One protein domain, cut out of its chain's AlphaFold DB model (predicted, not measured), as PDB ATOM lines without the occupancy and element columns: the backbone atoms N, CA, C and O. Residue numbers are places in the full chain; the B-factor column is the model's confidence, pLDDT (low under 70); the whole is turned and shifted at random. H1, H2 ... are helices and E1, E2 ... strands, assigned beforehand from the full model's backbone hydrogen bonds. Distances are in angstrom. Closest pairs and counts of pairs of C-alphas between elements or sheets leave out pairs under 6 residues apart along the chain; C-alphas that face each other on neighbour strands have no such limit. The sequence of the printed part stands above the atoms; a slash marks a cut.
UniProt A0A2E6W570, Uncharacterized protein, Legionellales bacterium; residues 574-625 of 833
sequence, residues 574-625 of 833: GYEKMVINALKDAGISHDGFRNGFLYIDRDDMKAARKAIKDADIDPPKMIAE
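AT A GLANCE: This is residues 574 to 625 of the 833 residues of an uncharacterized protein of Legionellales bacterium (UniProt A0A2E6W570). Two helices, H1 and H2, meet nearly at right angles, and a small three-stranded sheet stands at one side of the pair, grazed by each of them. The hairpin E1 and E2 makes two of its strands, and E3 joins E2 as the third. You will read 52 residues with two named helices and three named strands, in the order H1 E1 E2 H2 E3; the sheet runs E1 E2 E3, mixed, and the class is mixed, helices and strands. The whole is compact and rounded, with a radius of gyration of the C-alphas of 9.4 A and spans of 24 by 22 by 15 A.

IN THESE COORDINATES: Find C-alpha 574 at (245.385, -92.170, 277.915); from there H1, residues 574 to 585, runs 16.3 A. Next come E1, residues 592 to 594, 6.9 A, and E2, residues 597 to 600, 9.7 A. H2, residues 605 to 614, begins with C-alpha 605 at (242.374, -90.792, 298.815) and runs 14.2 A. E3, residues 622 to 624, 6.8 A, ends with C-alpha 624 at (244.502, -97.733, 300.171).

HOW THE PARTS SIT: Start at H1: with residues 579 to 583 alone it touches H2, the closest C-alphas being those of Ala 582 and Ile 612, 5.7 A apart. Their lines are only just about perpendicular, at 72 degrees. H1 only grazes the sheet, with residues 576 to 580. E1 and E2 are antiparallel, with N 594 and O 597 2.9 A apart, within hydrogen-bond range. H2 only grazes the sheet too, with residues 605 to 609. E2 and E3 are parallel, with N 623 and O 598 at 3.0 A, within that range. E2, H2 and E3 form a strand-helix-strand unit, two parallel neighbour strands with a helix between, and its crossover is right-handed. Edge strands E1 and E3 are apart. Every O i to N i+4 pair is within range in H1, and 4 of 6 in H2.

THE WHOLE: Look at Gly 574 and Asp 603 for the two C-alphas farthest apart, 26.1 A. The printed part has no cut, and no link is long. Its mean pLDDT is 74.2, with residues 574 to 575, 591 to 597 and 623 to 625 under 70.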
ATOM      1  N   GLY A 574     245.566 -93.612 277.776       55.91
ATOM      2  CA  GLY A 574     245.385 -92.170 277.915       55.91
ATOM      3  C   GLY A 574     244.741 -91.760 279.246       55.91
ATOM      4  O   GLY A 574     245.175 -90.773 279.841       55.91
ATOM      5  N   TYR A 575     243.754 -92.510 279.746       68.75
ATOM      6  CA  TYR A 575     243.005 -92.170 280.961       68.75
ATOM      7  C   TYR A 575     243.869 -92.285 282.218       68.75
ATOM      8  O   TYR A 575     243.921 -91.334 282.997       68.75
ATOM      9  N   GLU A 576     244.596 -93.393 282.407       70.75
ATOM     10  CA  GLU A 576     245.440 -93.577 283.601       70.75
ATOM     11  C   GLU A 576     246.486 -92.458 283.698       70.75
ATOM     12  O   GLU A 576     246.734 -91.887 284.761       70.75
ATOM     13  N   LYS A 577     247.022 -92.056 282.542       74.25
ATOM     14  CA  LYS A 577     247.960 -90.943 282.390       74.25
ATOM     15  C   LYS A 577     247.322 -89.575 282.656       74.25
ATOM     16  O   LYS A 577     247.984 -88.704 283.218       74.25
ATOM     17  N   MET A 578     246.056 -89.369 282.289       74.44
ATOM     18  CA  MET A 578     245.296 -88.159 282.634       74.44
ATOM     19  C   MET A 578     245.016 -88.084 284.142       74.44
ATOM     20  O   MET A 578     245.228 -87.028 284.736       74.44
ATOM     21  N   VAL A 579     244.645 -89.201 284.778       78.44
ATOM     22  CA  VAL A 579     244.486 -89.307 286.240       78.44
ATOM     23  C   VAL A 579     245.803 -89.006 286.964       78.44
ATOM     24  O   VAL A 579     245.832 -88.150 287.847       78.44
ATOM     25  N   ILE A 580     246.905 -89.646 286.561       78.81
ATOM     26  CA  ILE A 580     248.249 -89.423 287.123       78.81
ATOM     27  C   ILE A 580     248.669 -87.950 286.998       78.81
ATOM     28  O   ILE A 580     249.163 -87.363 287.960       78.81
ATOM     29  N   ASN A 581     248.427 -87.312 285.847       76.75
ATOM     30  CA  ASN A 581     248.720 -85.887 285.677       76.75
ATOM     31  C   ASN A 581     247.851 -85.003 286.592       76.75
ATOM     32  O   ASN A 581     248.389 -84.102 287.226       76.75
ATOM     33  N   ALA A 582     246.550 -85.285 286.734       82.25
ATOM     34  CA  ALA A 582     245.662 -84.522 287.619       82.25
ATOM     35  C   ALA A 582     246.067 -84.619 289.105       82.25
ATOM     36  O   ALA A 582     245.994 -83.630 289.836       82.25
ATOM     37  N   LEU A 583     246.545 -85.786 289.553       81.94
ATOM     38  CA  LEU A 583     247.096 -85.971 290.904       81.94
ATOM     39  C   LEU A 583     248.411 -85.208 291.089       81.94
ATOM     40  O   LEU A 583     248.596 -84.521 292.093       81.94
ATOM     41  N   LYS A 584     249.295 -85.275 290.091       79.62
ATOM     42  CA  LYS A 584     250.593 -84.597 290.088       79.62
ATOM     43  C   LYS A 584     250.467 -83.072 290.084       79.62
ATOM     44  O   LYS A 584     251.182 -82.411 290.835       79.62
ATOM     45  N   ASP A 585     249.540 -82.520 289.305       78.94
ATOM     46  CA  ASP A 585     249.240 -81.082 289.276       78.94
ATOM     47  C   ASP A 585     248.566 -80.607 290.578       78.94
ATOM     48  O   ASP A 585     248.737 -79.456 290.985       78.94
ATOM     49  N   ALA A 586     247.863 -81.502 291.283       80.56
ATOM     50  CA  ALA A 586     247.361 -81.270 292.640       80.56
ATOM     51  C   ALA A 586     248.416 -81.490 293.749       80.56
ATOM     52  O   ALA A 586     248.151 -81.162 294.906       80.56
ATOM     53  N   GLY A 587     249.605 -82.013 293.417       79.94
ATOM     54  CA  GLY A 587     250.692 -82.290 294.364       79.94
ATOM     55  C   GLY A 587     250.480 -83.519 295.257       79.94
ATOM     56  O   GLY A 587     251.061 -83.575 296.337       79.94
ATOM     57  N   ILE A 588     249.645 -84.469 294.828       79.69
ATOM     58  CA  ILE A 588     249.228 -85.654 295.594       79.69
ATOM     59  C   ILE A 588     250.123 -86.853 295.239       79.69
ATOM     60  O   ILE A 588     250.432 -87.065 294.063       79.69
ATOM     61  N   SER A 589     250.535 -87.639 296.240       72.12
ATOM     62  CA  SER A 589     251.355 -88.842 296.026       72.12
ATOM     63  C   SER A 589     250.513 -90.018 295.517       72.12
ATOM     64  O   SER A 589     249.333 -90.124 295.842       72.12
ATOM     65  N   HIS A 590     251.105 -90.918 294.729       80.38
ATOM     66  CA  HIS A 590     250.461 -92.158 294.286       80.38
ATOM     67  C   HIS A 590     251.499 -93.217 293.885       80.38
ATOM     68  O   HIS A 590     252.542 -92.887 293.320       80.38
ATOM     69  N   ASP A 591     251.151 -94.491 294.057       65.69
ATOM     70  CA  ASP A 591     251.926 -95.634 293.546       65.69
ATOM     71  C   ASP A 591     251.671 -95.887 292.048       65.69
ATOM     72  O   ASP A 591     252.441 -96.570 291.376       65.69
ATOM     73  N   GLY A 592     250.590 -95.316 291.508       67.94
ATOM     74  CA  GLY A 592     250.131 -95.541 290.137       67.94
ATOM     75  C   GLY A 592     249.036 -96.604 290.051       67.94
ATOM     76  O   GLY A 592     248.359 -96.901 291.037       67.94
ATOM     77  N   PHE A 593     248.828 -97.138 288.848       68.44
ATOM     78  CA  PHE A 593     247.808 -98.149 288.582       68.44
ATOM     79  C   PHE A 593     248.397 -99.565 288.624       68.44
ATOM     80  O   PHE A 593     249.484 -99.815 288.107       68.44
ATOM     81  N   ARG A 594     247.655-100.502 289.224       57.47
ATOM     82  CA  ARG A 594     247.884-101.953 289.123       57.47
ATOM     83  C   ARG A 594     246.528-102.623 288.902       57.47
ATOM     84  O   ARG A 594     245.580-102.325 289.623       57.47
ATOM     85  N   ASN A 595     246.414-103.493 287.899       50.41
ATOM     86  CA  ASN A 595     245.180-104.217 287.547       50.41
ATOM     87  C   ASN A 595     243.928-103.315 287.376       50.41
ATOM     88  O   ASN A 595     242.820-103.717 287.726       50.41
ATOM     89  N   GLY A 596     244.095-102.081 286.878       54.59
ATOM     90  CA  GLY A 596     243.014-101.092 286.720       54.59
ATOM     91  C   GLY A 596     242.588-100.359 288.006       54.59
ATOM     92  O   GLY A 596     241.641 -99.572 287.979       54.59
ATOM     93  N   PHE A 597     243.279-100.580 289.129       60.97
ATOM     94  CA  PHE A 597     243.065 -99.870 290.393       60.97
ATOM     95  C   PHE A 597     244.187 -98.865 290.655       60.97
ATOM     96  O   PHE A 597     245.366 -99.193 290.526       60.97
ATOM     97  N   LEU A 598     243.823 -97.654 291.080       76.25
ATOM     98  CA  LEU A 598     244.765 -96.618 291.506       76.25
ATOM     99  C   LEU A 598     245.159 -96.838 292.975       76.25
ATOM    100  O   LEU A 598     244.299 -96.801 293.858       76.25
ATOM    101  N   TYR A 599     246.451 -97.015 293.241       75.81
ATOM    102  CA  TYR A 599     246.995 -97.167 294.593       75.81
ATOM    103  C   TYR A 599     247.482 -95.826 295.145       75.81
ATOM    104  O   TYR A 599     248.212 -95.087 294.474       75.81
ATOM    105  N   ILE A 600     247.044 -95.506 296.363       77.88
ATOM    106  CA  ILE A 600     247.256 -94.201 296.993       77.88
ATOM    107  C   ILE A 600     247.135 -94.284 298.521       77.88
ATOM    108  O   ILE A 600     246.405 -95.128 299.042       77.88
ATOM    109  N   ASP A 601     247.807 -93.383 299.241       75.75
ATOM    110  CA  ASP A 601     247.681 -93.267 300.697       75.75
ATOM    111  C   ASP A 601     246.204 -93.064 301.111       75.75
ATOM    112  O   ASP A 601     245.420 -92.341 300.476       75.75
ATOM    113  N   ARG A 602     245.823 -93.735 302.201       70.00
ATOM    114  CA  ARG A 602     244.497 -93.702 302.823       70.00
ATOM    115  C   ARG A 602     244.023 -92.280 303.142       70.00
ATOM    116  O   ARG A 602     242.832 -92.000 302.971       70.00
ATOM    117  N   ASP A 603     244.921 -91.403 303.586       73.31
ATOM    118  CA  ASP A 603     244.601 -90.019 303.950       73.31
ATOM    119  C   ASP A 603     244.440 -89.122 302.703       73.31
ATOM    120  O   ASP A 603     243.529 -88.284 302.649       73.31
ATOM    121  N   ASP A 604     245.232 -89.359 301.649       79.00
ATOM    122  CA  ASP A 604     245.178 -88.606 300.385       79.00
ATOM    123  C   ASP A 604     244.029 -89.035 299.455       79.00
ATOM    124  O   ASP A 604     243.575 -88.247 298.621       79.00
ATOM    125  N   MET A 605     243.467 -90.235 299.632       74.19
ATOM    126  CA  MET A 605     242.374 -90.792 298.815       74.19
ATOM    127  C   MET A 605     241.181 -89.826 298.616       74.19
ATOM    128  O   MET A 605     240.518 -89.817 297.572       74.19
ATOM    129  N   LYS A 606     240.894 -88.971 299.611       79.38
ATOM    130  CA  LYS A 606     239.829 -87.953 299.546       79.38
ATOM    131  C   LYS A 606     240.241 -86.692 298.779       79.38
ATOM    132  O   LYS A 606     239.387 -86.079 298.135       79.38
ATOM    133  N   ALA A 607     241.516 -86.305 298.836       80.50
ATOM    134  CA  ALA A 607     242.068 -85.234 298.014       80.50
ATOM    135  C   ALA A 607     242.135 -85.677 296.544       80.50
ATOM    136  O   ALA A 607     241.678 -84.947 295.668       80.50
ATOM    137  N   ALA A 608     242.568 -86.914 296.289       81.12
ATOM    138  CA  ALA A 608     242.652 -87.524 294.964       81.12
ATOM    139  C   ALA A 608     241.303 -87.565 294.236       81.12
ATOM    140  O   ALA A 608     241.170 -87.015 293.142       81.12
ATOM    141  N   ARG A 609     240.256 -88.105 294.881       82.94
ATOM    142  CA  ARG A 609     238.877 -88.086 294.345       82.94
ATOM    143  C   ARG A 609     238.372 -86.679 294.016       82.94
ATOM    144  O   ARG A 609     237.506 -86.544 293.155       82.94
ATOM    145  N   LYS A 610     238.874 -85.642 294.697       83.38
ATOM    146  CA  LYS A 610     238.547 -84.246 294.388       83.38
ATOM    147  C   LYS A 610     239.375 -83.722 293.212       83.38
ATOM    148  O   LYS A 610     238.782 -83.172 292.300       83.38
ATOM    149  N   ALA A 611     240.691 -83.924 293.202       82.75
ATOM    150  CA  ALA A 611     241.585 -83.465 292.135       82.75
ATOM    151  C   ALA A 611     241.203 -84.038 290.759       82.75
ATOM    152  O   ALA A 611     241.075 -83.289 289.796       82.75
ATOM    153  N   ILE A 612     240.935 -85.345 290.691       85.12
ATOM    154  CA  ILE A 612     240.530 -86.035 289.457       85.12
ATOM    155  C   ILE A 612     239.190 -85.476 288.941       85.12
ATOM    156  O   ILE A 612     239.044 -85.194 287.755       85.12
ATOM    157  N   LYS A 613     238.237 -85.214 289.847       85.75
ATOM    158  CA  LYS A 613     236.927 -84.646 289.498       85.75
ATOM    159  C   LYS A 613     236.973 -83.155 289.143       85.75
ATOM    160  O   LYS A 613     236.229 -82.717 288.273       85.75
ATOM    161  N   ASP A 614     237.833 -82.373 289.792       85.56
ATOM    162  CA  ASP A 614     238.075 -80.966 289.446       85.56
ATOM    163  C   ASP A 614     238.763 -80.826 288.067       85.56
ATOM    164  O   ASP A 614     238.716 -79.749 287.473       85.56
ATOM    165  N   ALA A 615     239.370 -81.906 287.557       79.19
ATOM    166  CA  ALA A 615     239.956 -82.014 286.219       79.19
ATOM    167  C   ALA A 615     238.988 -82.569 285.144       79.19
ATOM    168  O   ALA A 615     239.421 -82.803 284.017       79.19
ATOM    169  N   ASP A 616     237.702 -82.759 285.472       83.19
ATOM    170  CA  ASP A 616     236.650 -83.304 284.586       83.19
ATOM    171  C   ASP A 616     236.927 -84.743 284.086       83.19
ATOM    172  O   ASP A 616     236.594 -85.116 282.962       83.19
ATOM    173  N   ILE A 617     237.554 -85.564 284.941       77.31
ATOM    174  CA  ILE A 617     237.825 -86.989 284.707       77.31
ATOM    175  C   ILE A 617     236.963 -87.822 285.673       77.31
ATOM    176  O   ILE A 617     236.880 -87.513 286.867       77.31
ATOM    177  N   ASP A 618     236.340 -88.902 285.190       77.69
ATOM    178  CA  ASP A 618     235.626 -89.845 286.061       77.69
ATOM    179  C   ASP A 618     236.606 -90.567 287.007       77.69
ATOM    180  O   ASP A 618     237.652 -91.034 286.557       77.69
ATOM    181  N   PRO A 619     236.326 -90.674 288.320       70.19
ATOM    182  CA  PRO A 619     237.293 -91.183 289.288       70.19
ATOM    183  C   PRO A 619     237.437 -92.719 289.232       70.19
ATOM    184  O   PRO A 619     236.425 -93.419 289.312       70.19
ATOM    185  N   PRO A 620     238.669 -93.264 289.193       74.94
ATOM    186  CA  PRO A 620     238.897 -94.707 289.158       74.94
ATOM    187  C   PRO A 620     238.575 -95.371 290.501       74.94
ATOM    188  O   PRO A 620     238.461 -94.717 291.546       74.94
ATOM    189  N   LYS A 621     238.513 -96.707 290.498       72.69
ATOM    190  CA  LYS A 621     238.548 -97.493 291.737       72.69
ATOM    191  C   LYS A 621     239.915 -97.276 292.406       72.69
ATOM    192  O   LYS A 621     240.952 -97.523 291.799       72.69
ATOM    193  N   MET A 622     239.898 -96.785 293.644       73.50
ATOM    194  CA  MET A 622     241.093 -96.515 294.453       73.50
ATOM    195  C   MET A 622     241.212 -97.523 295.590       73.50
ATOM    196  O   MET A 622     240.208 -97.801 296.250       73.50
ATOM    197  N   ILE A 623     242.431 -98.004 295.829       67.19
ATOM    198  CA  ILE A 623     242.800 -98.887 296.942       67.19
ATOM    199  C   ILE A 623     243.765 -98.128 297.863       67.19
ATOM    200  O   ILE A 623     244.616 -97.375 297.386       67.19
ATOM    201  N   ALA A 624     243.601 -98.303 299.176       64.81
ATOM    202  CA  ALA A 624     244.502 -97.733 300.171       64.81
ATOM    203  C   ALA A 624     245.847 -98.475 300.173       64.81
ATOM    204  O   ALA A 624     245.884 -99.705 300.190       64.81
ATOM    205  N   GLU A 625     246.949 -97.732 300.212       51.38
ATOM    206  CA  GLU A 625     248.272 -98.305 300.468       51.38
ATOM    207  C   GLU A 625     248.264 -99.103 301.792       51.38
ATOM    208  O   GLU A 625     247.765 -98.628 302.817       51.38
TER     209      GLU A 625